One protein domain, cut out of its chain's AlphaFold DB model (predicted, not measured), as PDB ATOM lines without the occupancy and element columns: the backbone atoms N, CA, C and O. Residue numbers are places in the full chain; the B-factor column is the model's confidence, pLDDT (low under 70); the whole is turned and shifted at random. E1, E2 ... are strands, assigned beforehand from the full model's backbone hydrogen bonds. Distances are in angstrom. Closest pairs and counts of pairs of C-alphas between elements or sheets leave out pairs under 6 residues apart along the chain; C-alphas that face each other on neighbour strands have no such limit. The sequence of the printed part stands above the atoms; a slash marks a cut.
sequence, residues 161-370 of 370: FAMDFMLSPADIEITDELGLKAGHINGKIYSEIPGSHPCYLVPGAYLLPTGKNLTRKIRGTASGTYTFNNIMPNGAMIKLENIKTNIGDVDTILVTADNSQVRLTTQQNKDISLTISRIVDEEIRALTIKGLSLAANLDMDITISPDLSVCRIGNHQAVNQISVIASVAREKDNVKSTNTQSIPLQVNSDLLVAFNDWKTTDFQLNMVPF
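AT A GLANCE: This is residues 161 to 370 of the 370 residues of an uncharacterized protein of Sphingobacterium multivorum (UniProt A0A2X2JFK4). What would one see first? Two large, twisted sheets stand face to face as a sandwich, their strands at 14 degrees to each other, and the chain steps from one sheet to the other again and again on its way along the longest axis. The meander E2 E3 E4 makes one end of that axis, E16, E17 and E18 the other. What is it built of? The printed part has 210 residues with no named helix and 18 named strands, E1 to E18 in order, class all strand. One antiparallel sheet runs E4 E3 E2 E6 E9 E10 E13 E14 E17 E18, the other, also antiparallel, E5 E1 E7 E8 E11 E12 E15 E16. The whole is compact, with a radius of gyration of the C-alphas of 17.1 A and spans of 47 by 39 by 28 A.

HOW THE PARTS SIT: What stands beside the first strand? E1, residues 161 to 167, is antiparallel to E7, residues 224 to 231, with N 163 and O 231 2.8 A apart. It is also antiparallel to the edge strand E5, residues 205 to 209, with N 206 and O 164 2.8 A apart. What follows E1? E2, residues 170 to 175, E3, residues 181 to 185, and E4, residues 188 to 191, form a meander, each strand the antiparallel neighbour of the one before; N 174 and O 182 are 2.7 A apart, N 190 and O 183 2.8 A. Where do the sheets come near each other? The closest C-alphas of E6, residues 214 to 220, and E8, residues 237 to 245, are those of Gly 220 and Thr 245, 5.4 A apart. Those of E16, residues 336 to 345, and E18, residues 362 to 369, are Leu 345 and Met 367, 7.3 A apart. Which strands bend? E8 bends by 62 degrees at residue 242, E16 by 64 degrees at residue 342, and E12, residues 283 to 294, by 68 degrees at residue 291.

IN THESE COORDINATES: Where are the two ends? E1 begins at C-alpha 161 (96.144, 219.512, 299.517), and E18 ends at C-alpha 369 (113.357, 251.351, 307.534). Which strands remain? They are E9, residues 250 to 255, E10, 261 to 265, E11, 270 to 280, E13, 299 to 304, E14, 310 to 315, E15, 319 to 330, and E17, 349 to 357. From first to last C-alpha E15 measures 33.4 A, E11 31.6 A and E12 31.0 A.

THE WHOLE: Which links are long? The link E4 to E5, 13 residues, is long, and the other links are tight. Is anything missing or uncertain? The printed part has no cut, and its mean pLDDT is 90.1, with residues 200 to 202 under 70.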
ATOM      1  N   PHE A 161      94.687 219.548 299.616       83.25
ATOM      2  CA  PHE A 161      96.144 219.512 299.517       83.25
ATOM      3  C   PHE A 161      96.737 220.850 299.098       83.25
ATOM      4  O   PHE A 161      96.113 221.625 298.372       83.25
ATOM      5  N   ALA A 162      97.967 221.095 299.537       89.56
ATOM      6  CA  ALA A 162      98.799 222.112 298.919       89.56
ATOM      7  C   ALA A 162      99.461 221.512 297.672       89.56
ATOM      8  O   ALA A 162      99.898 220.363 297.692       89.56
ATOM      9  N   MET A 163      99.537 222.279 296.592       90.38
ATOM     10  CA  MET A 163     100.275 221.913 295.391       90.38
ATOM     11  C   MET A 163     101.481 222.829 295.261       90.38
ATOM     12  O   MET A 163     101.330 224.031 295.037       90.38
ATOM     13  N   ASP A 164     102.669 222.244 295.365       91.94
ATOM     14  CA  ASP A 164     103.889 222.887 294.897       91.94
ATOM     15  C   ASP A 164     104.117 222.452 293.458       91.94
ATOM     16  O   ASP A 164     104.038 221.263 293.157       91.94
ATOM     17  N   PHE A 165     104.424 223.383 292.561       88.62
ATOM     18  CA  PHE A 165     104.964 223.010 291.262       88.62
ATOM     19  C   PHE A 165     105.969 224.021 290.743       88.62
ATOM     20  O   PHE A 165     105.832 225.237 290.915       88.62
ATOM     21  N   MET A 166     106.987 223.492 290.078       89.38
ATOM     22  CA  MET A 166     108.094 224.267 289.561       89.38
ATOM     23  C   MET A 166     108.221 224.093 288.050       89.38
ATOM     24  O   MET A 166     108.167 222.985 287.535       89.38
ATOM     25  N   LEU A 167     108.421 225.208 287.350       86.56
ATOM     26  CA  LEU A 167     108.777 225.228 285.932       86.56
ATOM     27  C   LEU A 167     110.239 225.650 285.846       86.56
ATOM     28  O   LEU A 167     110.543 226.818 286.108       86.56
ATOM     29  N   SER A 168     111.157 224.717 285.591       80.62
ATOM     30  CA  SER A 168     112.583 225.021 285.727       80.62
ATOM     31  C   SER A 168     113.530 223.989 285.114       80.62
ATOM     32  O   SER A 168     113.157 222.836 284.912       80.62
ATOM     33  N   PRO A 169     114.803 224.383 284.933       80.62
ATOM     34  CA  PRO A 169     115.950 223.488 284.977       80.62
ATOM     35  C   PRO A 169     116.524 223.413 286.411       80.62
ATOM     36  O   PRO A 169     117.678 223.778 286.659       80.62
ATOM     37  N   ALA A 170     115.700 223.048 287.392       87.56
ATOM     38  CA  ALA A 170     116.104 222.886 288.786       87.56
ATOM     39  C   ALA A 170     115.318 221.752 289.451       87.56
ATOM     40  O   ALA A 170     114.201 221.441 289.053       87.56
ATOM     41  N   ASP A 171     115.885 221.195 290.511       88.75
ATOM     42  CA  ASP A 171     115.241 220.219 291.377       88.75
ATOM     43  C   ASP A 171     114.680 220.892 292.628       88.75
ATOM     44  O   ASP A 171     115.201 221.909 293.089       88.75
ATOM     45  N   ILE A 172     113.622 220.312 293.193       91.06
ATOM     46  CA  ILE A 172     113.012 220.762 294.444       91.06
ATOM     47  C   ILE A 172     113.117 219.658 295.491       91.06
ATOM     48  O   ILE A 172     112.601 218.559 295.312       91.06
ATOM     49  N   GLU A 173     113.774 219.978 296.599       93.19
ATOM     50  CA  GLU A 173     113.845 219.172 297.816       93.19
ATOM     51  C   GLU A 173     112.941 219.820 298.867       93.19
ATOM     52  O   GLU A 173     113.135 220.980 299.216       93.19
ATOM     53  N   ILE A 174     111.958 219.088 299.378       94.38
ATOM     54  CA  ILE A 174     110.968 219.559 300.349       94.38
ATOM     55  C   ILE A 174     111.218 218.830 301.662       94.38
ATOM     56  O   ILE A 174     111.255 217.603 301.689       94.38
ATOM     57  N   THR A 175     111.367 219.565 302.758       95.44
ATOM     58  CA  THR A 175     111.585 218.990 304.089       95.44
ATOM     59  C   THR A 175     110.595 219.545 305.097       95.44
ATOM     60  O   THR A 175     110.362 220.759 305.125       95.44
ATOM     61  N   ASP A 176     110.047 218.674 305.943       92.69
ATOM     62  CA  ASP A 176     109.294 219.090 307.128       92.69
ATOM     63  C   ASP A 176     110.209 219.309 308.346       92.69
ATOM     64  O   ASP A 176     111.430 219.138 308.286       92.69
ATOM     65  N   GLU A 177     109.618 219.724 309.464       89.62
ATOM     66  CA  GLU A 177     110.320 219.984 310.728       89.62
ATOM     67  C   GLU A 177     111.012 218.749 311.332       89.62
ATOM     68  O   GLU A 177     111.930 218.893 312.140       89.62
ATOM     69  N   LEU A 178     110.606 217.540 310.929       91.81
ATOM     70  CA  LEU A 178     111.201 216.273 311.360       91.81
ATOM     71  C   LEU A 178     112.341 215.826 310.431       91.81
ATOM     72  O   LEU A 178     112.975 214.800 310.681       91.81
ATOM     73  N   GLY A 179     112.611 216.582 309.361       91.38
ATOM     74  CA  GLY A 179     113.611 216.251 308.350       91.38
ATOM     75  C   GLY A 179     113.158 215.182 307.353       91.38
ATOM     76  O   GLY A 179     113.997 214.701 306.586       91.38
ATOM     77  N   LEU A 180     111.867 214.822 307.345       91.06
ATOM     78  CA  LEU A 180     111.298 213.925 306.340       91.06
ATOM     79  C   LEU A 180     111.275 214.634 304.989       91.06
ATOM     80  O   LEU A 180     110.968 215.827 304.913       91.06
ATOM     81  N   LYS A 181     111.595 213.897 303.926       91.00
ATOM     82  CA  LYS A 181     111.793 214.455 302.587       91.00
ATOM     83  C   LYS A 181     110.652 214.123 301.641       91.00
ATOM     84  O   LYS A 181     110.225 212.978 301.534       91.00
ATOM     85  N   ALA A 182     110.236 215.109 300.866       88.75
ATOM     86  CA  ALA A 182     109.559 214.923 299.592       88.75
ATOM     87  C   ALA A 182     110.354 215.660 298.509       88.75
ATOM     88  O   ALA A 182     111.181 216.509 298.835       88.75
ATOM     89  N   GLY A 183     110.149 215.362 297.231       85.06
ATOM     90  CA  GLY A 183     110.867 216.074 296.170       85.06
ATOM     91  C   GLY A 183     111.810 215.206 295.349       85.06
ATOM     92  O   GLY A 183     111.877 213.992 295.532       85.06
ATOM     93  N   HIS A 184     112.574 215.851 294.474       80.19
ATOM     94  CA  HIS A 184     113.626 215.232 293.682       80.19
ATOM     95  C   HIS A 184     114.987 215.585 294.286       80.19
ATOM     96  O   HIS A 184     115.337 216.756 294.430       80.19
ATOM     97  N   ILE A 185     115.742 214.567 294.697       80.50
ATOM     98  CA  ILE A 185     117.004 214.718 295.422       80.50
ATOM     99  C   ILE A 185     118.009 213.724 294.844       80.50
ATOM    100  O   ILE A 185     117.853 212.512 294.996       80.50
ATOM    101  N   ASN A 186     119.070 214.232 294.212       74.19
ATOM    102  CA  ASN A 186     120.163 213.426 293.656       74.19
ATOM    103  C   ASN A 186     119.685 212.301 292.710       74.19
ATOM    104  O   ASN A 186     120.129 211.157 292.840       74.19
ATOM    105  N   GLY A 187     118.765 212.600 291.789       71.25
ATOM    106  CA  GLY A 187     118.260 211.613 290.823       71.25
ATOM    107  C   GLY A 187     117.173 210.679 291.368       71.25
ATOM    108  O   GLY A 187     116.836 209.692 290.717       71.25
ATOM    109  N   LYS A 188     116.662 210.928 292.581       71.69
ATOM    110  CA  LYS A 188     115.659 210.086 293.247       71.69
ATOM    111  C   LYS A 188     114.473 210.913 293.705       71.69
ATOM    112  O   LYS A 188     114.649 212.021 294.208       71.69
ATOM    113  N   ILE A 189     113.275 210.351 293.583       73.00
ATOM    114  CA  ILE A 189     112.062 210.948 294.138       73.00
ATOM    115  C   ILE A 189     111.849 210.436 295.564       73.00
ATOM    116  O   ILE A 189     111.900 209.233 295.819       73.00
ATOM    117  N   TYR A 190     111.590 211.360 296.482       79.19
ATOM    118  CA  TYR A 190     111.264 211.101 297.879       79.19
ATOM    119  C   TYR A 190     109.802 211.464 298.162       79.19
ATOM    120  O   TYR A 190     109.249 212.383 297.555       79.19
ATOM    121  N   SER A 191     109.185 210.734 299.096       83.00
ATOM    122  CA  SER A 191     107.785 210.898 299.523       83.00
ATOM    123  C   SER A 191     107.603 210.462 300.988       83.00
ATOM    124  O   SER A 191     106.663 209.757 301.340       83.00
ATOM    125  N   GLU A 192     108.570 210.797 301.840       84.88
ATOM    126  CA  GLU A 192     108.650 210.367 303.243       84.88
ATOM    127  C   GLU A 192     107.715 211.170 304.158       84.88
ATOM    128  O   GLU A 192     107.302 210.675 305.206       84.88
ATOM    129  N   ILE A 193     107.379 212.410 303.781       83.88
ATOM    130  CA  ILE A 193     106.442 213.246 304.540       83.88
ATOM    131  C   ILE A 193     105.050 212.595 304.445       83.88
ATOM    132  O   ILE A 193     104.552 212.414 303.330       83.88
ATOM    133  N   PRO A 194     104.376 212.274 305.568       83.75
ATOM    134  CA  PRO A 194     103.055 211.656 305.534       83.75
ATOM    135  C   PRO A 194     102.046 212.503 304.757       83.75
ATOM    136  O   PRO A 194     101.875 213.691 305.043       83.75
ATOM    137  N   GLY A 195     101.392 211.880 303.778       76.56
ATOM    138  CA  GLY A 195     100.467 212.551 302.867       76.56
ATOM    139  C   GLY A 195     101.145 213.384 301.777       76.56
ATOM    140  O   GLY A 195     100.450 214.064 301.044       76.56
ATOM    141  N   SER A 196     102.472 213.371 301.631       82.69
ATOM    142  CA  SER A 196     103.121 213.953 300.446       82.69
ATOM    143  C   SER A 196     103.146 212.957 299.299       82.69
ATOM    144  O   SER A 196     103.377 211.773 299.543       82.69
ATOM    145  N   HIS A 197     102.919 213.426 298.071       79.62
ATOM    146  CA  HIS A 197     102.982 212.599 296.869       79.62
ATOM    147  C   HIS A 197     103.536 213.369 295.664       79.62
ATOM    148  O   HIS A 197     103.083 214.482 295.386       79.62
ATOM    149  N   PRO A 198     104.474 212.786 294.904       76.06
ATOM    150  CA  PRO A 198     104.930 213.350 293.640       76.06
ATOM    151  C   PRO A 198     103.853 213.226 292.553       76.06
ATOM    152  O   PRO A 198     103.186 212.197 292.422       76.06
ATOM    153  N   CYS A 199     103.724 214.252 291.716       74.25
ATOM    154  CA  CYS A 199     102.910 214.198 290.506       74.25
ATOM    155  C   CYS A 199     103.736 213.585 289.367       74.25
ATOM    156  O   CYS A 199     104.386 214.302 288.615       74.25
ATOM    157  N   TYR A 200     103.706 212.260 289.212       63.22
ATOM    158  CA  TYR A 200     104.568 211.542 288.253       63.22
ATOM    159  C   TYR A 200     104.456 212.001 286.785       63.22
ATOM    160  O   TYR A 200     105.398 211.818 286.023       63.22
ATOM    161  N   LEU A 201     103.320 212.590 286.387       63.34
ATOM    162  CA  LEU A 201     103.089 213.110 285.029       63.34
ATOM    163  C   LEU A 201     103.482 214.585 284.856       63.34
ATOM    164  O   LEU A 201     103.422 215.113 283.750       63.34
ATOM    165  N   VAL A 202     103.838 215.270 285.943       69.00
ATOM    166  CA  VAL A 202     104.199 216.689 285.939       69.00
ATOM    167  C   VAL A 202     105.481 216.841 286.761       69.00
ATOM    168  O   VAL A 202     105.410 217.082 287.970       69.00
ATOM    169  N   PRO A 203     106.662 216.669 286.136       72.69
ATOM    170  CA  PRO A 203     107.940 216.843 286.814       72.69
ATOM    171  C   PRO A 203     108.002 218.178 287.561       72.69
ATOM    172  O   PRO A 203     107.539 219.208 287.073       72.69
ATOM    173  N   GLY A 204     108.548 218.149 288.775       78.81
ATOM    174  CA  GLY A 204     108.613 219.332 289.632       78.81
ATOM    175  C   GLY A 204     107.308 219.678 290.356       78.81
ATOM    176  O   GLY A 204     107.308 220.676 291.076       78.81
ATOM    177  N   ALA A 205     106.235 218.887 290.214       85.44
ATOM    178  CA  ALA A 205     104.988 219.060 290.959       85.44
ATOM    179  C   ALA A 205     104.796 218.015 292.071       85.44
ATOM    180  O   ALA A 205     105.053 216.822 291.893       85.44
ATOM    181  N   TYR A 206     104.316 218.480 293.225       87.19
ATOM    182  CA  TYR A 206     104.133 217.699 294.445       87.19
ATOM    183  C   TYR A 206     102.836 218.099 295.140       87.19
ATOM    184  O   TYR A 206     102.557 219.283 295.343       87.19
ATOM    185  N   LEU A 207     102.068 217.094 295.545       87.50
ATOM    186  CA  LEU A 207     100.930 217.237 296.440       87.50
ATOM    187  C   LEU A 207     101.435 217.096 297.874       87.50
ATOM    188  O   LEU A 207     102.159 216.153 298.193       87.50
ATOM    189  N   LEU A 208     101.085 218.043 298.736       89.19
ATOM    190  CA  LEU A 208     101.644 218.172 300.076       89.19
ATOM    191  C   LEU A 208     100.530 218.301 301.120       89.19
ATOM    192  O   LEU A 208      99.475 218.883 300.836       89.19
ATOM    193  N   PRO A 209     100.764 217.808 302.350       87.00
ATOM    194  CA  PRO A 209      99.814 217.976 303.437       87.00
ATOM    195  C   PRO A 209      99.663 219.456 303.804       87.00
ATOM    196  O   PRO A 209     100.640 220.198 303.920       87.00
ATOM    197  N   THR A 210      98.425 219.878 304.045       86.69
ATOM    198  CA  THR A 210      98.120 221.211 304.576       86.69
ATOM    199  C   THR A 210      98.474 221.310 306.058       86.69
ATOM    200  O   THR A 210      98.530 220.296 306.753       86.69
ATOM    201  N   GLY A 211      98.632 222.527 306.583       86.12
ATOM    202  CA  GLY A 211      98.823 222.727 308.024       86.12
ATOM    203  C   GLY A 211     100.253 222.476 308.515       86.12
ATOM    204  O   GLY A 211     100.495 222.539 309.716       86.12
ATOM    205  N   LYS A 212     101.202 222.208 307.608       86.44
ATOM    206  CA  LYS A 212     102.623 222.027 307.924       86.44
ATOM    207  C   LYS A 212     103.467 223.168 307.366       86.44
ATOM    208  O   LYS A 212     103.272 223.591 306.229       86.44
ATOM    209  N   ASN A 213     104.451 223.608 308.145       90.25
ATOM    210  CA  ASN A 213     105.527 224.452 307.638       90.25
ATOM    211  C   ASN A 213     106.504 223.564 306.868       90.25
ATOM    212  O   ASN A 213     107.021 222.590 307.416       90.25
ATOM    213  N   LEU A 214     106.747 223.888 305.602       93.75
ATOM    214  CA  LEU A 214     107.621 223.103 304.735       93.75
ATOM    215  C   LEU A 214     108.725 224.002 304.170       93.75
ATOM    216  O   LEU A 214     108.481 225.140 303.754       93.75
ATOM    217  N   THR A 215     109.946 223.481 304.143       95.69
ATOM    218  CA  THR A 215     111.112 224.163 303.566       95.69
ATOM    219  C   THR A 215     111.433 223.544 302.219       95.69
ATOM    220  O   THR A 215     111.487 222.325 302.105       95.69
ATOM    221  N   ARG A 216     111.644 224.377 301.204       95.62
ATOM    222  CA  ARG A 216     111.991 223.968 299.846       95.62
ATOM    223  C   ARG A 216     113.417 224.402 299.571       95.62
ATOM    224  O   ARG A 216     113.722 225.584 299.678       95.62
ATOM    225  N   LYS A 217     114.281 223.472 299.195       95.75
ATOM    226  CA  LYS A 217     115.593 223.759 298.617       95.75
ATOM    227  C   LYS A 217     115.500 223.576 297.114       95.75
ATOM    228  O   LYS A 217     115.217 222.476 296.645       95.75
ATOM    229  N   ILE A 218     115.735 224.651 296.378       94.75
ATOM    230  CA  ILE A 218     115.741 224.657 294.918       94.75
ATOM    231  C   ILE A 218     117.186 224.518 294.458       94.75
ATOM    232  O   ILE A 218     118.006 225.380 294.769       94.75
ATOM    233  N   ARG A 219     117.511 223.434 293.750       93.50
ATOM    234  CA  ARG A 219     118.873 223.131 293.282       93.50
ATOM    235  C   ARG A 219     118.944 223.254 291.768       93.50
ATOM    236  O   ARG A 219     118.304 222.481 291.067       93.50
ATOM    237  N   GLY A 220     119.712 224.205 291.252       92.62
ATOM    238  CA  GLY A 220     119.874 224.377 289.811       92.62
ATOM    239  C   GLY A 220     120.564 223.177 289.161       92.62
ATOM    240  O   GLY A 220     121.639 222.757 289.595       92.62
ATOM    241  N   THR A 221     119.949 222.637 288.108       90.50
ATOM    242  CA  THR A 221     120.476 221.512 287.314       90.50
ATOM    243  C   THR A 221     120.977 221.955 285.942       90.50
ATOM    244  O   THR A 221     121.764 221.244 285.321       90.50
ATOM    245  N   ALA A 222     120.591 223.151 285.488       90.06
ATOM    246  CA  ALA A 222     121.156 223.824 284.321       90.06
ATOM    247  C   ALA A 222     121.100 225.353 284.483       90.06
ATOM    248  O   ALA A 222     120.450 225.875 285.390       90.06
ATOM    249  N   SER A 223     121.770 226.083 283.588       94.00
ATOM    250  CA  SER A 223     121.594 227.535 283.490       94.00
ATOM    251  C   SER A 223     120.222 227.882 282.909       94.00
ATOM    252  O   SER A 223     119.827 227.346 281.875       94.00
ATOM    253  N   GLY A 224     119.507 228.805 283.547       94.44
ATOM    254  CA  GLY A 224     118.195 229.257 283.093       94.44
ATOM    255  C   GLY A 224     117.454 230.060 284.155       94.44
ATOM    256  O   GLY A 224     118.065 230.715 285.000       94.44
ATOM    257  N   THR A 225     116.127 230.005 284.113       94.69
ATOM    258  CA  THR A 225     115.248 230.611 285.119       94.69
ATOM    259  C   THR A 225     114.255 229.585 285.622       94.69
ATOM    260  O   THR A 225     113.756 228.787 284.827       94.69
ATOM    261  N   TYR A 226     113.928 229.636 286.909       94.38
ATOM    262  CA  TYR A 226     112.833 228.861 287.471       94.38
ATOM    263  C   TYR A 226     111.652 229.740 287.872       94.38
ATOM    264  O   TYR A 226     111.787 230.935 288.149       94.38
ATOM    265  N   THR A 227     110.482 229.107 287.902       95.38
ATOM    266  CA  THR A 227     109.272 229.629 288.533       95.38
ATOM    267  C   THR A 227     108.809 228.646 289.591       95.38
ATOM    268  O   THR A 227     108.568 227.484 289.267       95.38
ATOM    269  N   PHE A 228     108.674 229.104 290.831       95.56
ATOM    270  CA  PHE A 228     108.096 228.338 291.930       95.56
ATOM    271  C   PHE A 228     106.653 228.779 292.157       95.56
ATOM    272  O   PHE A 228     106.374 229.977 292.214       95.56
ATOM    273  N   ASN A 229     105.749 227.817 292.313       94.69
ATOM    274  CA  ASN A 229     104.347 228.051 292.623       94.69
ATOM    275  C   ASN A 229     103.968 227.196 293.828       94.69
ATOM    276  O   ASN A 229     104.288 226.009 293.864       94.69
ATOM    277  N   ASN A 230     103.238 227.788 294.763       94.69
ATOM    278  CA  ASN A 230     102.551 227.089 295.835       94.69
ATOM    279  C   ASN A 230     101.078 227.511 295.817       94.69
ATOM    280  O   ASN A 230     100.779 228.706 295.798       94.69
ATOM    281  N   ILE A 231     100.173 226.535 295.802       92.44
ATOM    282  CA  ILE A 231      98.720 226.735 295.778       92.44
ATOM    283  C   ILE A 231      98.099 225.936 296.917       92.44
ATOM    284  O   ILE A 231      98.293 224.729 297.011       92.44
ATOM    285  N   MET A 232      97.323 226.598 297.763       89.94
ATOM    286  CA  MET A 232      96.610 225.987 298.882       89.94
ATOM    287  C   MET A 232      95.159 225.658 298.501       89.94
ATOM    288  O   MET A 232      94.602 226.299 297.606       89.94
ATOM    289  N   PRO A 233      94.483 224.737 299.218       86.25
ATOM    290  CA  PRO A 233      93.097 224.365 298.910       86.25
ATOM    291  C   PRO A 233      92.109 225.528 299.010       86.25
ATOM    292  O   PRO A 233      91.079 225.532 298.350       86.25
ATOM    293  N   ASN A 234      92.418 226.522 299.846       85.31
ATOM    294  CA  ASN A 234      91.619 227.735 300.008       85.31
ATOM    295  C   ASN A 234      91.855 228.770 298.886       85.31
ATOM    296  O   ASN A 234      91.407 229.908 299.001       85.31
ATOM    297  N   GLY A 235      92.597 228.414 297.832       85.06
ATOM    298  CA  GLY A 235      92.924 229.296 296.712       85.06
ATOM    299  C   GLY A 235      94.020 230.323 297.007       85.06
ATOM    300  O   GLY A 235      94.318 231.157 296.149       85.06
ATOM    301  N   ALA A 236      94.642 230.286 298.192       91.06
ATOM    302  CA  ALA A 236      95.824 231.093 298.462       91.06
ATOM    303  C   ALA A 236      96.983 230.614 297.585       91.06
ATOM    304  O   ALA A 236      97.321 229.432 297.587       91.06
ATOM    305  N   MET A 237      97.615 231.537 296.863       94.00
ATOM    306  CA  MET A 237      98.742 231.221 295.989       94.00
ATOM    307  C   MET A 237      99.907 232.175 296.224       94.00
ATOM    308  O   MET A 237      99.717 233.361 296.518       94.00
ATOM    309  N   ILE A 238     101.108 231.617 296.109       95.62
ATOM    310  CA  ILE A 238     102.378 232.329 296.028       95.62
ATOM    311  C   ILE A 238     103.087 231.844 294.771       95.62
ATOM    312  O   ILE A 238     103.225 230.642 294.546       95.62
ATOM    313  N   LYS A 239     103.576 232.789 293.980       96.56
ATOM    314  CA  LYS A 239     104.346 232.533 292.774       96.56
ATOM    315  C   LYS A 239     105.584 233.418 292.763       96.56
ATOM    316  O   LYS A 239     105.487 234.637 292.886       96.56
ATOM    317  N   LEU A 240     106.741 232.786 292.617       96.19
ATOM    318  CA  LEU A 240     108.045 233.426 292.501       96.19
ATOM    319  C   LEU A 240     108.587 233.136 291.104       96.19
ATOM    320  O   LEU A 240     108.746 231.974 290.737       96.19
ATOM    321  N   GLU A 241     108.843 234.174 290.316       95.06
ATOM    322  CA  GLU A 241     109.148 234.056 288.887       95.06
ATOM    323  C   GLU A 241     110.455 234.739 288.514       95.06
ATOM    324  O   GLU A 241     110.913 235.671 289.183       95.06
ATOM    325  N   ASN A 242     110.975 234.331 287.353       92.00
ATOM    326  CA  ASN A 242     112.160 234.900 286.710       92.00
ATOM    327  C   ASN A 242     113.439 234.769 287.548       92.00
ATOM    328  O   ASN A 242     114.392 235.520 287.344       92.00
ATOM    329  N   ILE A 243     113.486 233.788 288.453       94.69
ATOM    330  CA  ILE A 243     114.639 233.583 289.322       94.69
ATOM    331  C   ILE A 243     115.705 232.815 288.546       94.69
ATOM    332  O   ILE A 243     115.516 231.655 288.176       94.69
ATOM    333  N   LYS A 244     116.836 233.471 288.278       95.31
ATOM    334  CA  LYS A 244     117.970 232.858 287.575       95.31
ATOM    335  C   LYS A 244     118.571 231.718 288.393       95.31
ATOM    336  O   LYS A 244     118.662 231.799 289.615       95.31
ATOM    337  N   THR A 245     119.017 230.668 287.723       95.06
ATOM    338  CA  THR A 245     119.700 229.537 288.354       95.06
ATOM    339  C   THR A 245     120.773 228.984 287.430       95.06
ATOM    340  O   THR A 245     120.662 229.119 286.210       95.06
ATOM    341  N   ASN A 246     121.817 228.407 288.014       94.38
ATOM    342  CA  ASN A 246     122.895 227.692 287.343       94.38
ATOM    343  C   ASN A 246     123.116 226.334 288.005       94.38
ATOM    344  O   ASN A 246     122.629 226.073 289.103       94.38
ATOM    345  N   ILE A 247     123.905 225.483 287.350       93.44
ATOM    346  CA  ILE A 247     124.295 224.182 287.898       93.44
ATOM    347  C   ILE A 247     124.928 224.370 289.282       93.44
ATOM    348  O   ILE A 247     125.960 225.028 289.411       93.44
ATOM    349  N   GLY A 248     124.322 223.754 290.297       91.06
ATOM    350  CA  GLY A 248     124.811 223.771 291.675       91.06
ATOM    351  C   GLY A 248     124.354 224.959 292.522       91.06
ATOM    352  O   GLY A 248     124.635 224.947 293.721       91.06
ATOM    353  N   ASP A 249     123.630 225.933 291.954       94.25
ATOM    354  CA  ASP A 249     123.006 227.000 292.744       94.25
ATOM    355  C   ASP A 249     121.958 226.397 293.693       94.25
ATOM    356  O   ASP A 249     121.170 225.540 293.286       94.25
ATOM    357  N   VAL A 250     121.921 226.851 294.948       95.62
ATOM    358  CA  VAL A 250     120.933 226.419 295.946       95.62
ATOM    359  C   VAL A 250     120.206 227.618 296.535       95.62
ATOM    360  O   VAL A 250     120.798 228.422 297.250       95.62
ATOM    361  N   ASP A 251     118.901 227.693 296.304       96.38
ATOM    362  CA  ASP A 251     118.026 228.652 296.977       96.38
ATOM    363  C   ASP A 251     117.150 227.937 298.007       96.38
ATOM    364  O   ASP A 251     116.880 226.740 297.889       96.38
ATOM    365  N   THR A 252     116.693 228.665 299.020       97.38
ATOM    366  CA  THR A 252     115.780 228.152 300.047       97.38
ATOM    367  C   THR A 252     114.512 228.989 300.081       97.38
ATOM    368  O   THR A 252     114.580 230.212 300.146       97.38
ATOM    369  N   ILE A 253     113.359 228.324 300.053       96.75
ATOM    370  CA  ILE A 253     112.034 228.929 300.180       96.75
ATOM    371  C   ILE A 253     111.330 228.264 301.357       96.75
ATOM    372  O   ILE A 253     111.034 227.069 301.327       96.75
ATOM    373  N   LEU A 254     111.037 229.030 302.397       95.31
ATOM    374  CA  LEU A 254     110.179 228.602 303.493       95.31
ATOM    375  C   LEU A 254     108.806 229.237 303.306       95.31
ATOM    376  O   LEU A 254     108.713 230.437 303.069       95.31
ATOM    377  N   VAL A 255     107.752 228.430 303.414       91.75
ATOM    378  CA  VAL A 255     106.361 228.901 303.377       91.75
ATOM    379  C   VAL A 255     105.646 228.345 304.597       91.75
ATOM    380  O   VAL A 255     105.743 227.141 304.873       91.75
ATOM    381  N   THR A 256     104.956 229.212 305.333       90.19
ATOM    382  CA  THR A 256     104.158 228.790 306.485       90.19
ATOM    383  C   THR A 256     102.931 227.994 306.064       90.19
ATOM    384  O   THR A 256     102.444 228.096 304.940       90.19
ATOM    385  N   ALA A 257     102.403 227.217 307.002       86.56
ATOM    386  CA  ALA A 257     101.246 226.346 306.830       86.56
ATOM    387  C   ALA A 257      99.987 227.023 306.248       86.56
ATOM    388  O   ALA A 257      99.130 226.340 305.688       86.56
ATOM    389  N   ASP A 258      99.854 228.337 306.415       85.88
ATOM    390  CA  ASP A 258      98.724 229.171 306.001       85.88
ATOM    391  C   ASP A 258      99.069 230.142 304.853       85.88
ATOM    392  O   ASP A 258      98.249 230.989 304.492       85.88
ATOM    393  N   ASN A 259     100.278 230.042 304.284       88.31
ATOM    394  CA  ASN A 259     100.833 230.963 303.289       88.31
ATOM    395  C   ASN A 259     100.926 232.435 303.731       88.31
ATOM    396  O   ASN A 259     101.075 233.312 302.873       88.31
ATOM    397  N   SER A 260     100.814 232.752 305.025       91.62
ATOM    398  CA  SER A 260     100.906 234.138 305.511       91.62
ATOM    399  C   SER A 260     102.340 234.656 305.581       91.62
ATOM    400  O   SER A 260     102.545 235.869 305.550       91.62
ATOM    401  N   GLN A 261     103.338 233.770 305.628       93.62
ATOM    402  CA  GLN A 261     104.745 234.148 305.602       93.62
ATOM    403  C   GLN A 261     105.530 233.318 304.591       93.62
ATOM    404  O   GLN A 261     105.376 232.095 304.493       93.62
ATOM    405  N   VAL A 262     106.400 234.005 303.858       95.06
ATOM    406  CA  VAL A 262     107.373 233.406 302.947       95.06
ATOM    407  C   VAL A 262     108.738 233.981 303.261       95.06
ATOM    408  O   VAL A 262     108.875 235.196 303.370       95.06
ATOM    409  N   ARG A 263     109.747 233.124 303.356       96.19
ATOM    410  CA  ARG A 263     111.147 233.538 303.401       96.19
ATOM    411  C   ARG A 263     111.876 232.946 302.215       96.19
ATOM    412  O   ARG A 263     111.864 231.729 302.038       96.19
ATOM    413  N   LEU A 264     112.507 233.803 301.424       96.44
ATOM    414  CA  LEU A 264     113.375 233.403 300.324       96.44
ATOM    415  C   LEU A 264     114.820 233.777 300.655       96.44
ATOM    416  O   LEU A 264     115.096 234.925 300.985       96.44
ATOM    417  N   THR A 265     115.730 232.827 300.492       96.81
ATOM    418  CA  THR A 265     117.178 233.033 300.600       96.81
ATOM    419  C   THR A 265     117.819 232.504 299.326       96.81
ATOM    420  O   THR A 265     117.604 231.345 298.964       96.81
ATOM    421  N   THR A 266     118.612 233.319 298.633       95.06
ATOM    422  CA  THR A 266     119.270 232.916 297.380       95.06
ATOM    423  C   THR A 266     120.780 232.868 297.547       95.06
ATOM    424  O   THR A 266     121.366 233.735 298.190       95.06
ATOM    425  N   GLN A 267     121.450 231.882 296.944       93.75
ATOM    426  CA  GLN A 267     122.918 231.781 297.033       93.75
ATOM    427  C   GLN A 267     123.641 232.918 296.298       93.75
ATOM    428  O   GLN A 267     124.761 233.287 296.648       93.75
ATOM    429  N   GLN A 268     123.003 233.461 295.264       92.94
ATOM    430  CA  GLN A 268     123.514 234.544 294.425       92.94
ATOM    431  C   GLN A 268     122.581 235.752 294.504       92.94
ATOM    432  O   GLN A 268     121.455 235.643 294.992       92.94
ATOM    433  N   ASN A 269     123.033 236.891 293.978       92.69
ATOM    434  CA  ASN A 269     122.150 238.032 293.760       92.69
ATOM    435  C   ASN A 269     121.123 237.676 292.678       92.69
ATOM    436  O   ASN A 269     121.520 237.240 291.591       92.69
ATOM    437  N   LYS A 270     119.826 237.856 292.951       92.19
ATOM    438  CA  LYS A 270     118.760 237.480 292.010       92.19
ATOM    439  C   LYS A 270     117.661 238.528 291.930       92.19
ATOM    440  O   LYS A 270     117.192 239.026 292.949       92.19
ATOM    441  N   ASP A 271     117.221 238.778 290.701       92.12
ATOM    442  CA  ASP A 271     115.983 239.497 290.426       92.12
ATOM    443  C   ASP A 271     114.799 238.544 290.609       92.12
ATOM    444  O   ASP A 271     114.846 237.391 290.170       92.12
ATOM    445  N   ILE A 272     113.738 239.021 291.251       93.25
ATOM    446  CA  ILE A 272     112.559 238.230 291.600       93.25
ATOM    447  C   ILE A 272     111.304 238.998 291.185       93.25
ATOM    448  O   ILE A 272     111.181 240.215 291.353       93.25
ATOM    449  N   SER A 273     110.336 238.273 290.629       95.25
ATOM    450  CA  SER A 273     108.953 238.738 290.539       95.25
ATOM    451  C   SER A 273     108.088 237.903 291.469       95.25
ATOM    452  O   SER A 273     108.131 236.678 291.419       95.25
ATOM    453  N   LEU A 274     107.313 238.569 292.314       96.38
ATOM    454  CA  LEU A 274     106.417 237.949 293.280       96.38
ATOM    455  C   LEU A 274     104.979 238.168 292.828       96.38
ATOM    456  O   LEU A 274     104.593 239.300 292.555       96.38
ATOM    457  N   THR A 275     104.176 237.114 292.805       97.31
ATOM    458  CA  THR A 275     102.721 237.208 292.708       97.31
ATOM    459  C   THR A 275     102.100 236.481 293.888       97.31
ATOM    460  O   THR A 275     102.456 235.346 294.191       97.31
ATOM    461  N   ILE A 276     101.161 237.140 294.556       97.19
ATOM    462  CA  ILE A 276     100.370 236.586 295.651       97.19
ATOM    463  C   ILE A 276      98.907 236.690 295.251       97.19
ATOM    464  O   ILE A 276      98.490 237.741 294.763       97.19
ATOM    465  N   SER A 277      98.113 235.653 295.507       95.62
ATOM    466  CA  SER A 277      96.658 235.763 295.422       95.62
ATOM    467  C   SER A 277      95.938 235.164 296.620       95.62
ATOM    468  O   SER A 277      96.457 234.284 297.320       95.62
ATOM    469  N   ARG A 278      94.726 235.666 296.850       94.56
ATOM    470  CA  ARG A 278      93.776 235.191 297.856       94.56
ATOM    471  C   ARG A 278      92.369 235.194 297.274       94.56
ATOM    472  O   ARG A 278      92.019 236.096 296.515       94.56
ATOM    473  N   ILE A 279      91.580 234.201 297.669       92.31
ATOM    474  CA  ILE A 279      90.129 234.224 297.507       92.31
ATOM    475  C   ILE A 279      89.553 234.773 298.811       92.31
ATOM    476  O   ILE A 279      89.822 234.225 299.880       92.31
ATOM    477  N   VAL A 280      88.816 235.878 298.726       92.00
ATOM    478  CA  VAL A 280      88.176 236.537 299.868       92.00
ATOM    479  C   VAL A 280      86.731 236.807 299.487       92.00
ATOM    480  O   VAL A 280      86.470 237.582 298.569       92.00
ATOM    481  N   ASP A 281      85.800 236.154 300.176       89.69
ATOM    482  CA  ASP A 281      84.387 236.126 299.797       89.69
ATOM    483  C   ASP A 281      84.221 235.702 298.319       89.69
ATOM    484  O   ASP A 281      84.617 234.601 297.942       89.69
ATOM    485  N   GLU A 282      83.677 236.575 297.468       89.00
ATOM    486  CA  GLU A 282      83.475 236.344 296.027       89.00
ATOM    487  C   GLU A 282      84.571 236.988 295.153       89.00
ATOM    488  O   GLU A 282      84.429 237.093 293.932       89.00
ATOM    489  N   GLU A 283      85.657 237.471 295.765       92.12
ATOM    490  CA  GLU A 283      86.750 238.171 295.090       92.12
ATOM    491  C   GLU A 283      88.017 237.325 295.016       92.12
ATOM    492  O   GLU A 283      88.505 236.800 296.017       92.12
ATOM    493  N   ILE A 284      88.626 237.292 293.834       93.44
ATOM    494  CA  ILE A 284      90.009 236.862 293.654       93.44
ATOM    495  C   ILE A 284      90.864 238.121 293.642       93.44
ATOM    496  O   ILE A 284      90.799 238.919 292.704       93.44
ATOM    497  N   ARG A 285      91.662 238.301 294.691       95.81
ATOM    498  CA  ARG A 285      92.592 239.422 294.849       95.81
ATOM    499  C   ARG A 285      93.992 238.946 294.511       95.81
ATOM    500  O   ARG A 285      94.404 237.882 294.973       95.81
ATOM    501  N   ALA A 286      94.721 239.723 293.724       96.81
ATOM    502  CA  ALA A 286      96.091 239.428 293.342       96.81
ATOM    503  C   ALA A 286      96.981 240.669 293.462       96.81
ATOM    504  O   ALA A 286      96.603 241.770 293.062       96.81
ATOM    505  N   LEU A 287      98.185 240.462 293.985       97.31
ATOM    506  CA  LEU A 287      99.244 241.454 294.093       97.31
ATOM    507  C   LEU A 287     100.486 240.903 293.397       97.31
ATOM    508  O   LEU A 287     101.054 239.909 293.844       97.31
ATOM    509  N   THR A 288     100.913 241.560 292.325       96.94
ATOM    510  CA  THR A 288     102.150 241.247 291.609       96.94
ATOM    511  C   THR A 288     103.149 242.376 291.793       96.94
ATOM    512  O   THR A 288     102.835 243.539 291.559       96.94
ATOM    513  N   ILE A 289     104.374 242.032 292.168       95.25
ATOM    514  CA  ILE A 289     105.474 242.965 292.375       95.25
ATOM    515  C   ILE A 289     106.645 242.495 291.525       95.25
ATOM    516  O   ILE A 289     107.091 241.353 291.637       95.25
ATOM    517  N   LYS A 290     107.125 243.370 290.644       94.12
ATOM    518  CA  LYS A 290     108.235 243.071 289.731       94.12
ATOM    519  C   LYS A 290     109.410 243.988 290.002       94.12
ATOM    520  O   LYS A 290     109.212 245.151 290.355       94.12
ATOM    521  N   GLY A 291     110.603 243.467 289.737       89.75
ATOM    522  CA  GLY A 291     111.860 244.188 289.912       89.75
ATOM    523  C   GLY A 291     112.417 244.098 291.328       89.75
ATOM    524  O   GLY A 291     113.277 244.896 291.665       89.75
ATOM    525  N   LEU A 292     111.946 243.162 292.162       91.88
ATOM    526  CA  LEU A 292     112.582 242.904 293.456       91.88
ATOM    527  C   LEU A 292     113.995 242.362 293.218       91.88
ATOM    528  O   LEU A 292     114.202 241.595 292.280       91.88
ATOM    529  N   SER A 293     114.940 242.724 294.084       90.25
ATOM    530  CA  SER A 293     116.309 242.208 294.053       90.25
ATOM    531  C   SER A 293     116.673 241.660 295.426       90.25
ATOM    532  O   SER A 293     116.471 242.332 296.439       90.25
ATOM    533  N   LEU A 294     117.203 240.441 295.463       91.75
ATOM    534  CA  LEU A 294     117.687 239.793 296.676       91.75
ATOM    535  C   LEU A 294     119.199 239.629 296.602       91.75
ATOM    536  O   LEU A 294     119.723 239.090 295.626       91.75
ATOM    537  N   ALA A 295     119.898 240.088 297.640       91.62
ATOM    538  CA  ALA A 295     121.330 239.875 297.770       91.62
ATOM    539  C   ALA A 295     121.640 238.420 298.140       91.62
ATOM    540  O   ALA A 295     120.904 237.792 298.901       91.62
ATOM    541  N   ALA A 296     122.784 237.929 297.675       93.19
ATOM    542  CA  ALA A 296     123.315 236.624 298.029       93.19
ATOM    543  C   ALA A 296     123.355 236.418 299.554       93.19
ATOM    544  O   ALA A 296     123.963 237.207 300.280       93.19
ATOM    545  N   ASN A 297     122.776 235.309 300.012       93.44
ATOM    546  CA  ASN A 297     122.737 234.846 301.400       93.44
ATOM    547  C   ASN A 297     122.017 235.782 302.384       93.44
ATOM    548  O   ASN A 297     122.206 235.644 303.593       93.44
ATOM    549  N   LEU A 298     121.210 236.722 301.888       93.94
ATOM    550  CA  LEU A 298     120.268 237.477 302.710       93.94
ATOM    551  C   LEU A 298     118.859 236.902 302.564       93.94
ATOM    552  O   LEU A 298     118.530 236.278 301.553       93.94
ATOM    553  N   ASP A 299     118.039 237.140 303.583       94.19
ATOM    554  CA  ASP A 299     116.650 236.700 303.623       94.19
ATOM    555  C   ASP A 299     115.738 237.801 303.068       94.19
ATOM    556  O   ASP A 299     115.864 238.971 303.413       94.19
ATOM    557  N   MET A 300     114.787 237.427 302.217       94.69
ATOM    558  CA  MET A 300     113.636 238.250 301.857       94.69
ATOM    559  C   MET A 300     112.414 237.696 302.579       94.69
ATOM    560  O   MET A 300     111.871 236.663 302.180       94.69
ATOM    561  N   ASP A 301     111.998 238.385 303.639       95.94
ATOM    562  CA  ASP A 301     110.793 238.053 304.395       95.94
ATOM    563  C   ASP A 301     109.567 238.730 303.780       95.94
ATOM    564  O   ASP A 301     109.524 239.943 303.601       95.94
ATOM    565  N   ILE A 302     108.541 237.947 303.479       96.44
ATOM    566  CA  ILE A 302     107.276 238.407 302.917       96.44
ATOM    567  C   ILE A 302     106.184 238.040 303.915       96.44
ATOM    568  O   ILE A 302     105.984 236.865 304.210       96.44
ATOM    569  N   THR A 303     105.471 239.037 304.431       96.69
ATOM    570  CA  THR A 303     104.335 238.858 305.345       96.69
ATOM    571  C   THR A 303     103.050 239.311 304.673       96.69
ATOM    572  O   THR A 303     102.976 240.415 304.133       96.69
ATOM    573  N   ILE A 304     102.029 238.462 304.721       95.94
ATOM    574  CA  ILE A 304     100.794 238.586 303.955       95.94
ATOM    575  C   ILE A 304      99.611 238.421 304.907       95.94
ATOM    576  O   ILE A 304      99.462 237.399 305.573       95.94
ATOM    577  N   SER A 305      98.738 239.421 304.939       95.00
ATOM    578  CA  SER A 305      97.451 239.326 305.638       95.00
ATOM    579  C   SER A 305      96.505 238.312 304.964       95.00
ATOM    580  O   SER A 305      96.537 238.162 303.739       95.00
ATOM    581  N   PRO A 306      95.623 237.625 305.718       90.81
ATOM    582  CA  PRO A 306      94.708 236.625 305.157       90.81
ATOM    583  C   PRO A 306      93.807 237.148 304.028       90.81
ATOM    584  O   PRO A 306      93.543 236.426 303.070       90.81
ATOM    585  N   ASP A 307      93.377 238.407 304.119       92.50
ATOM    586  CA  ASP A 307      92.501 239.079 303.156       92.50
ATOM    587  C   ASP A 307      93.260 239.883 302.081       92.50
ATOM    588  O   ASP A 307      92.644 240.564 301.255       92.50
ATOM    589  N   LEU A 308      94.595 239.808 302.096       95.06
ATOM    590  CA  LEU A 308      95.507 240.593 301.265       95.06
ATOM    591  C   LEU A 308      95.340 242.118 301.439       95.06
ATOM    592  O   LEU A 308      95.709 242.880 300.554       95.06
ATOM    593  N   SER A 309      94.798 242.603 302.561       95.56
ATOM    594  CA  SER A 309      94.742 244.046 302.869       95.56
ATOM    595  C   SER A 309      96.129 244.662 303.071       95.56
ATOM    596  O   SER A 309      96.358 245.824 302.753       95.56
ATOM    597  N   VAL A 310      97.071 243.869 303.572       96.12
ATOM    598  CA  VAL A 310      98.460 244.247 303.830       96.12
ATOM    599  C   VAL A 310      99.416 243.179 303.301       96.12
ATOM    600  O   VAL A 310      99.234 241.983 303.562       96.12
ATOM    601  N   CYS A 311     100.462 243.628 302.607       96.75
ATOM    602  CA  CYS A 311     101.638 242.845 302.242       96.75
ATOM    603  C   CYS A 311     102.902 243.638 302.601       96.75
ATOM    604  O   CYS A 311     103.029 244.802 302.221       96.75
ATOM    605  N   ARG A 312     103.830 243.023 303.336       96.25
ATOM    606  CA  ARG A 312     105.120 243.610 303.723       96.25
ATOM    607  C   ARG A 312     106.243 242.747 303.172       96.25
ATOM    608  O   ARG A 312     106.206 241.537 303.364       96.25
ATOM    609  N   ILE A 313     107.217 243.359 302.507       95.19
ATOM    610  CA  ILE A 313     108.341 242.661 301.872       95.19
ATOM    611  C   ILE A 313     109.644 243.283 302.344       95.19
ATOM    612  O   ILE A 313     109.891 244.459 302.079       95.19
ATOM    613  N   GLY A 314     110.472 242.470 302.990       92.31
ATOM    614  CA  GLY A 314     111.826 242.811 303.393       92.31
ATOM    615  C   GLY A 314     112.722 243.033 302.193       92.31
ATOM    616  O   GLY A 314     112.800 242.196 301.293       92.31
ATOM    617  N   ASN A 315     113.405 244.172 302.177       87.81
ATOM    618  CA  ASN A 315     114.340 244.505 301.121       87.81
ATOM    619  C   ASN A 315     115.658 245.046 301.694       87.81
ATOM    620  O   ASN A 315     115.721 246.060 302.387       87.81
ATOM    621  N   HIS A 316     116.744 244.360 301.343       85.44
ATOM    622  CA  HIS A 316     118.102 244.676 301.784       85.44
ATOM    623  C   HIS A 316     118.925 245.426 300.734       85.44
ATOM    624  O   HIS A 316     120.079 245.760 300.990       85.44
ATOM    625  N   GLN A 317     118.380 245.681 299.542       85.25
ATOM    626  CA  GLN A 317     119.114 246.315 298.447       85.25
ATOM    627  C   GLN A 317     118.432 247.595 297.975       85.25
ATOM    628  O   GLN A 317     117.219 247.735 298.035       85.25
ATOM    629  N   ALA A 318     119.209 248.557 297.484       83.00
ATOM    630  CA  ALA A 318     118.617 249.691 296.785       83.00
ATOM    631  C   ALA A 318     118.096 249.220 295.420       83.00
ATOM    632  O   ALA A 318     118.845 248.622 294.646       83.00
ATOM    633  N   VAL A 319     116.829 249.508 295.121       83.38
ATOM    634  CA  VAL A 319     116.190 249.122 293.857       83.38
ATOM    635  C   VAL A 319     115.526 250.344 293.244       83.38
ATOM    636  O   VAL A 319     114.704 250.994 293.877       83.38
ATOM    637  N   ASN A 320     115.863 250.667 291.998       76.62
ATOM    638  CA  ASN A 320     115.422 251.925 291.386       76.62
ATOM    639  C   ASN A 320     114.081 251.819 290.646       76.62
ATOM    640  O   ASN A 320     113.479 252.844 290.331       76.62
ATOM    641  N   GLN A 321     113.645 250.605 290.305       85.50
ATOM    642  CA  GLN A 321     112.469 250.387 289.466       85.50
ATOM    643  C   GLN A 321     111.685 249.162 289.922       85.50
ATOM    644  O   GLN A 321     111.864 248.065 289.397       85.50
ATOM    645  N   ILE A 322     110.775 249.369 290.873       91.12
ATOM    646  CA  ILE A 322     109.744 248.383 291.191       91.12
ATOM    647  C   ILE A 322     108.420 248.788 290.564       91.12
ATOM    648  O   ILE A 322     108.073 249.970 290.490       91.12
ATOM    649  N   SER A 323     107.686 247.781 290.096       93.44
ATOM    650  CA  SER A 323     106.288 247.931 289.700       93.44
ATOM    651  C   SER A 323     105.405 247.083 290.596       93.44
ATOM    652  O   SER A 323     105.749 245.940 290.902       93.44
ATOM    653  N   VAL A 324     104.276 247.657 290.998       95.38
ATOM    654  CA  VAL A 324     103.251 246.993 291.805       95.38
ATOM    655  C   VAL A 324     101.968 246.988 290.994       95.38
ATOM    656  O   VAL A 324     101.515 248.032 290.526       95.38
ATOM    657  N   ILE A 325     101.408 245.802 290.802       96.31
ATOM    658  CA  ILE A 325     100.181 245.567 290.055       96.31
ATOM    659  C   ILE A 325      99.201 244.905 291.013       96.31
ATOM    660  O   ILE A 325      99.397 243.763 291.423       96.31
ATOM    661  N   ALA A 326      98.137 245.618 291.350       97.25
ATOM    662  CA  ALA A 326      97.003 245.065 292.070       97.25
ATOM    663  C   ALA A 326      95.925 244.673 291.066       97.25
ATOM    664  O   ALA A 326      95.643 245.441 290.148       97.25
ATOM    665  N   SER A 327      95.328 243.495 291.223       96.31
ATOM    666  CA  SER A 327      94.201 243.046 290.407       96.31
ATOM    667  C   SER A 327      93.116 242.418 291.265       96.31
ATOM    668  O   SER A 327      93.413 241.692 292.211       96.31
ATOM    669  N   VAL A 328      91.859 242.671 290.914       95.75
ATOM    670  CA  VAL A 328      90.696 242.024 291.523       95.75
ATOM    671  C   VAL A 328      89.770 241.490 290.435       95.75
ATOM    672  O   VAL A 328      89.542 242.148 289.417       95.75
ATOM    673  N   ALA A 329      89.233 240.297 290.654       93.44
ATOM    674  CA  ALA A 329      88.224 239.683 289.803       93.44
ATOM    675  C   ALA A 329      87.062 239.159 290.652       93.44
ATOM    676  O   ALA A 329      87.267 238.717 291.781       93.44
ATOM    677  N   ARG A 330      85.853 239.183 290.091       88.94
ATOM    678  CA  ARG A 330      84.656 238.513 290.619       88.94
ATOM    679  C   ARG A 330      84.056 237.670 289.502       88.94
ATOM    680  O   ARG A 330      84.233 238.008 288.337       88.94
ATOM    681  N   GLU A 331      83.325 236.609 289.843       75.19
ATOM    682  CA  GLU A 331      82.861 235.555 288.913       75.19
ATOM    683  C   GLU A 331      82.105 236.067 287.662       75.19
ATOM    684  O   GLU A 331      82.010 235.361 286.660       75.19
ATOM    685  N   LYS A 332      81.580 237.300 287.682       79.81
ATOM    686  CA  LYS A 332      80.792 237.900 286.588       79.81
ATOM    687  C   LYS A 332      81.282 239.274 286.127       79.81
ATOM    688  O   LYS A 332      80.674 239.856 285.229       79.81
ATOM    689  N   ASP A 333      82.362 239.781 286.715       83.25
ATOM    690  CA  ASP A 333      82.900 241.107 286.414       83.25
ATOM    691  C   ASP A 333      84.202 240.999 285.614       83.25
ATOM    692  O   ASP A 333      84.965 240.042 285.741       83.25
ATOM    693  N   ASN A 334      84.497 242.027 284.815       85.88
ATOM    694  CA  ASN A 334      85.821 242.157 284.213       85.88
ATOM    695  C   ASN A 334      86.884 242.333 285.307       85.88
ATOM    696  O   ASN A 334      86.657 243.034 286.296       85.88
ATOM    697  N   VAL A 335      88.068 241.756 285.083       91.00
ATOM    698  CA  VAL A 335      89.234 241.984 285.944       91.00
ATOM    699  C   VAL A 335      89.548 243.477 285.976       91.00
ATOM    700  O   VAL A 335      89.697 244.113 284.928       91.00
ATOM    701  N   LYS A 336      89.657 244.037 287.179       92.62
ATOM    702  CA  LYS A 336      90.139 245.404 287.392       92.62
ATOM    703  C   LYS A 336      91.577 245.349 287.869       92.62
ATOM    704  O   LYS A 336      91.889 244.544 288.744       92.62
ATOM    705  N   SER A 337      92.418 246.228 287.334       94.12
ATOM    706  CA  SER A 337      93.824 246.296 287.711       94.12
ATOM    707  C   SER A 337      94.313 247.734 287.820       94.12
ATOM    708  O   SER A 337      94.035 248.553 286.942       94.12
ATOM    709  N   THR A 338      95.122 248.001 288.843       94.75
ATOM    710  CA  THR A 338      95.891 249.239 289.000       94.75
ATOM    711  C   THR A 338      97.374 248.893 288.980       94.75
ATOM    712  O   THR A 338      97.805 247.944 289.633       94.75
ATOM    713  N   ASN A 339      98.158 249.659 288.221       93.00
ATOM    714  CA  ASN A 339      99.602 249.484 288.098       93.00
ATOM    715  C   ASN A 339     100.315 250.784 288.471       93.00
ATOM    716  O   ASN A 339     100.044 251.835 287.890       93.00
ATOM    717  N   THR A 340     101.266 250.691 289.390       88.25
ATOM    718  CA  THR A 340     102.230 251.750 289.691       88.25
ATOM    719  C   THR A 340     103.588 251.368 289.120       88.25
ATOM    720  O   THR A 340     104.051 250.246 289.330       88.25
ATOM    721  N   GLN A 341     104.250 252.301 288.436       80.06
ATOM    722  CA  GLN A 341     105.560 252.076 287.825       80.06
ATOM    723  C   GLN A 341     106.648 252.904 288.510       80.06
ATOM    724  O   GLN A 341     106.391 254.017 288.965       80.06
ATOM    725  N   SER A 342     107.871 252.371 288.495       81.06
ATOM    726  CA  SER A 342     109.101 253.073 288.879       81.06
ATOM    727  C   SER A 342     109.107 253.604 290.315       81.06
ATOM    728  O   SER A 342     109.437 254.763 290.557       81.06
ATOM    729  N   ILE A 343     108.764 252.742 291.273       84.19
ATOM    730  CA  ILE A 343     108.914 253.047 292.699       84.19
ATOM    731  C   ILE A 343     110.354 252.725 293.117       84.19
ATOM    732  O   ILE A 343     110.778 251.577 292.945       84.19
ATOM    733  N   PRO A 344     111.116 253.694 293.656       85.25
ATOM    734  CA  PRO A 344     112.408 253.406 294.256       85.25
ATOM    735  C   PRO A 344     112.215 252.768 295.638       85.25
ATOM    736  O   PRO A 344     111.389 253.230 296.422       85.25
ATOM    737  N   LEU A 345     113.011 251.748 295.953       86.06
ATOM    738  CA  LEU A 345     113.170 251.214 297.302       86.06
ATOM    739  C   LEU A 345     114.539 251.558 297.867       86.06
ATOM    740  O   LEU A 345     115.573 251.398 297.210       86.06
ATOM    741  N   GLN A 346     114.529 251.998 299.121       86.56
ATOM    742  CA  GLN A 346     115.741 252.254 299.883       86.56
ATOM    743  C   GLN A 346     116.356 250.942 300.375       86.56
ATOM    744  O   GLN A 346     115.663 249.953 300.621       86.56
ATOM    745  N   VAL A 347     117.678 250.951 300.539       89.69
ATOM    746  CA  VAL A 347     118.404 249.859 301.192       89.69
ATOM    747  C   VAL A 347     117.894 249.677 302.628       89.69
ATOM    748  O   VAL A 347     117.621 250.673 303.296       89.69
ATOM    749  N   ASN A 348     117.792 248.430 303.098       89.62
ATOM    750  CA  ASN A 348     117.335 248.078 304.453       89.62
ATOM    751  C   ASN A 348     115.990 248.729 304.815       89.62
ATOM    752  O   ASN A 348     115.852 249.440 305.811       89.62
ATOM    753  N   SER A 349     115.009 248.534 303.941       91.44
ATOM    754  CA  SER A 349     113.646 248.998 304.170       91.44
ATOM    755  C   SER A 349     112.651 247.957 303.704       91.44
ATOM    756  O   SER A 349     112.905 247.224 302.751       91.44
ATOM    757  N   ASP A 350     111.505 247.891 304.365       91.56
ATOM    758  CA  ASP A 350     110.391 247.096 303.887       91.56
ATOM    759  C   ASP A 350     109.554 247.894 302.901       91.56
ATOM    760  O   ASP A 350     109.216 249.054 303.154       91.56
ATOM    761  N   LEU A 351     109.129 247.234 301.828       93.94
ATOM    762  CA  LEU A 351     107.998 247.685 301.034       93.94
ATOM    763  C   LEU A 351     106.709 247.228 301.719       93.94
ATOM    764  O   LEU A 351     106.422 246.033 301.777       93.94
ATOM    765  N   LEU A 352     105.920 248.180 302.205       95.25
ATOM    766  CA  LEU A 352     104.578 247.950 302.721       95.25
ATOM    767  C   LEU A 352     103.548 248.372 301.671       95.25
ATOM    768  O   LEU A 352     103.453 249.550 301.328       95.25
ATOM    769  N   VAL A 353     102.752 247.415 301.202       96.38
ATOM    770  CA  VAL A 353     101.570 247.644 300.364       96.38
ATOM    771  C   VAL A 353     100.337 247.492 301.246       96.38
ATOM    772  O   VAL A 353     100.088 246.405 301.769       96.38
ATOM    773  N   ALA A 354      99.582 248.573 301.425       96.88
ATOM    774  CA  ALA A 354      98.366 248.597 302.235       96.88
ATOM    775  C   ALA A 354      97.172 249.032 301.379       96.88
ATOM    776  O   ALA A 354      97.178 250.120 300.808       96.88
ATOM    777  N   PHE A 355      96.159 248.182 301.279       96.19
ATOM    778  CA  PHE A 355      94.951 248.417 300.499       96.19
ATOM    779  C   PHE A 355      93.895 249.130 301.337       96.19
ATOM    780  O   PHE A 355      93.523 248.655 302.409       96.19
ATOM    781  N   ASN A 356      93.379 250.239 300.811       93.56
ATOM    782  CA  ASN A 356      92.223 250.921 301.390       93.56
ATOM    783  C   ASN A 356      90.919 250.298 300.877       93.56
ATOM    784  O   ASN A 356      89.968 250.136 301.640       93.56
ATOM    785  N   ASP A 357      90.876 249.953 299.585       91.81
ATOM    786  CA  ASP A 357      89.722 249.319 298.944       91.81
ATOM    787  C   ASP A 357      90.154 248.447 297.756       91.81
ATOM    788  O   ASP A 357      90.692 248.915 296.751       91.81
ATOM    789  N   TRP A 358      89.857 247.151 297.842       93.56
ATOM    790  CA  TRP A 358      90.120 246.204 296.763       93.56
ATOM    791  C   TRP A 358      89.204 246.396 295.551       93.56
ATOM    792  O   TRP A 358      89.626 246.100 294.437       93.56
ATOM    793  N   LYS A 359      87.993 246.948 295.706       88.38
ATOM    794  CA  LYS A 359      87.030 247.121 294.595       88.38
ATOM    795  C   LYS A 359      87.487 248.135 293.550       88.38
ATOM    796  O   LYS A 359      87.067 248.062 292.387       88.38
ATOM    797  N   THR A 360      88.292 249.098 293.982       89.38
ATOM    798  CA  THR A 360      88.925 250.139 293.161       89.38
ATOM    799  C   THR A 360      90.420 249.896 292.978       89.38
ATOM    800  O   THR A 360      91.070 250.680 292.285       89.38
ATOM    801  N   THR A 361      90.954 248.830 293.589       92.62
ATOM    802  CA  THR A 361      92.392 248.559 293.695       92.62
ATOM    803  C   THR A 361      93.167 249.788 294.188       92.62
ATOM    804  O   THR A 361      94.237 250.099 293.664       92.62
ATOM    805  N   ASP A 362      92.602 250.496 295.177       93.44
ATOM    806  CA  ASP A 362      93.229 251.638 295.845       93.44
ATOM    807  C   ASP A 362      94.144 251.154 296.972       93.44
ATOM    808  O   ASP A 362      93.709 250.496 297.925       93.44
ATOM    809  N   PHE A 363      95.424 251.487 296.855       95.31
ATOM    810  CA  PHE A 363      96.450 251.109 297.812       95.31
ATOM    811  C   PHE A 363      97.473 252.219 298.008       95.31
ATOM    812  O   PHE A 363      97.728 253.049 297.135       95.31
ATOM    813  N   GLN A 364      98.107 252.180 299.170       94.19
ATOM    814  CA  GLN A 364      99.236 253.011 299.529       94.19
ATOM    815  C   GLN A 364     100.501 252.171 299.594       94.19
ATOM    816  O   GLN A 364     100.493 251.008 300.005       94.19
ATOM    817  N   LEU A 365     101.600 252.803 299.201       93.44
ATOM    818  CA  LEU A 365     102.935 252.247 299.297       93.44
ATOM    819  C   LEU A 365     103.702 253.039 300.340       93.44
ATOM    820  O   LEU A 365     103.811 254.260 300.235       93.44
ATOM    821  N   ASN A 366     104.245 252.339 301.325       91.50
ATOM    822  CA  ASN A 366     105.088 252.924 302.354       91.50
ATOM    823  C   ASN A 366     106.424 252.187 302.396       91.50
ATOM    824  O   ASN A 366     106.482 250.976 302.192       91.50
ATOM    825  N   MET A 367     107.490 252.929 302.685       90.38
ATOM    826  CA  MET A 367     108.803 252.362 302.975       90.38
ATOM    827  C   MET A 367     109.044 252.446 304.477       90.38
ATOM    828  O   MET A 367     108.917 253.526 305.057       90.38
ATOM    829  N   VAL A 368     109.380 251.319 305.101       89.81
ATOM    830  CA  VAL A 368     109.627 251.241 306.546       89.81
ATOM    831  C   VAL A 368     111.078 250.817 306.774       89.81
ATOM    832  O   VAL A 368     111.398 249.664 306.510       89.81
ATOM    833  N   PRO A 369     111.975 251.715 307.217       87.88
ATOM    834  CA  PRO A 369     113.357 251.351 307.534       87.88
ATOM    835  C   PRO A 369     113.428 250.330 308.676       87.88
ATOM    836  O   PRO A 369     112.605 250.399 309.596       87.88
ATOM    837  N   PHE A 370     114.425 249.442 308.648       83.56
ATOM    838  CA  PHE A 370     114.704 248.498 309.737       83.56
ATOM    839  C   PHE A 370     116.192 248.377 310.067       83.56
ATOM    840  O   PHE A 370     117.038 248.531 309.152       83.56
TER     841      PHE A 370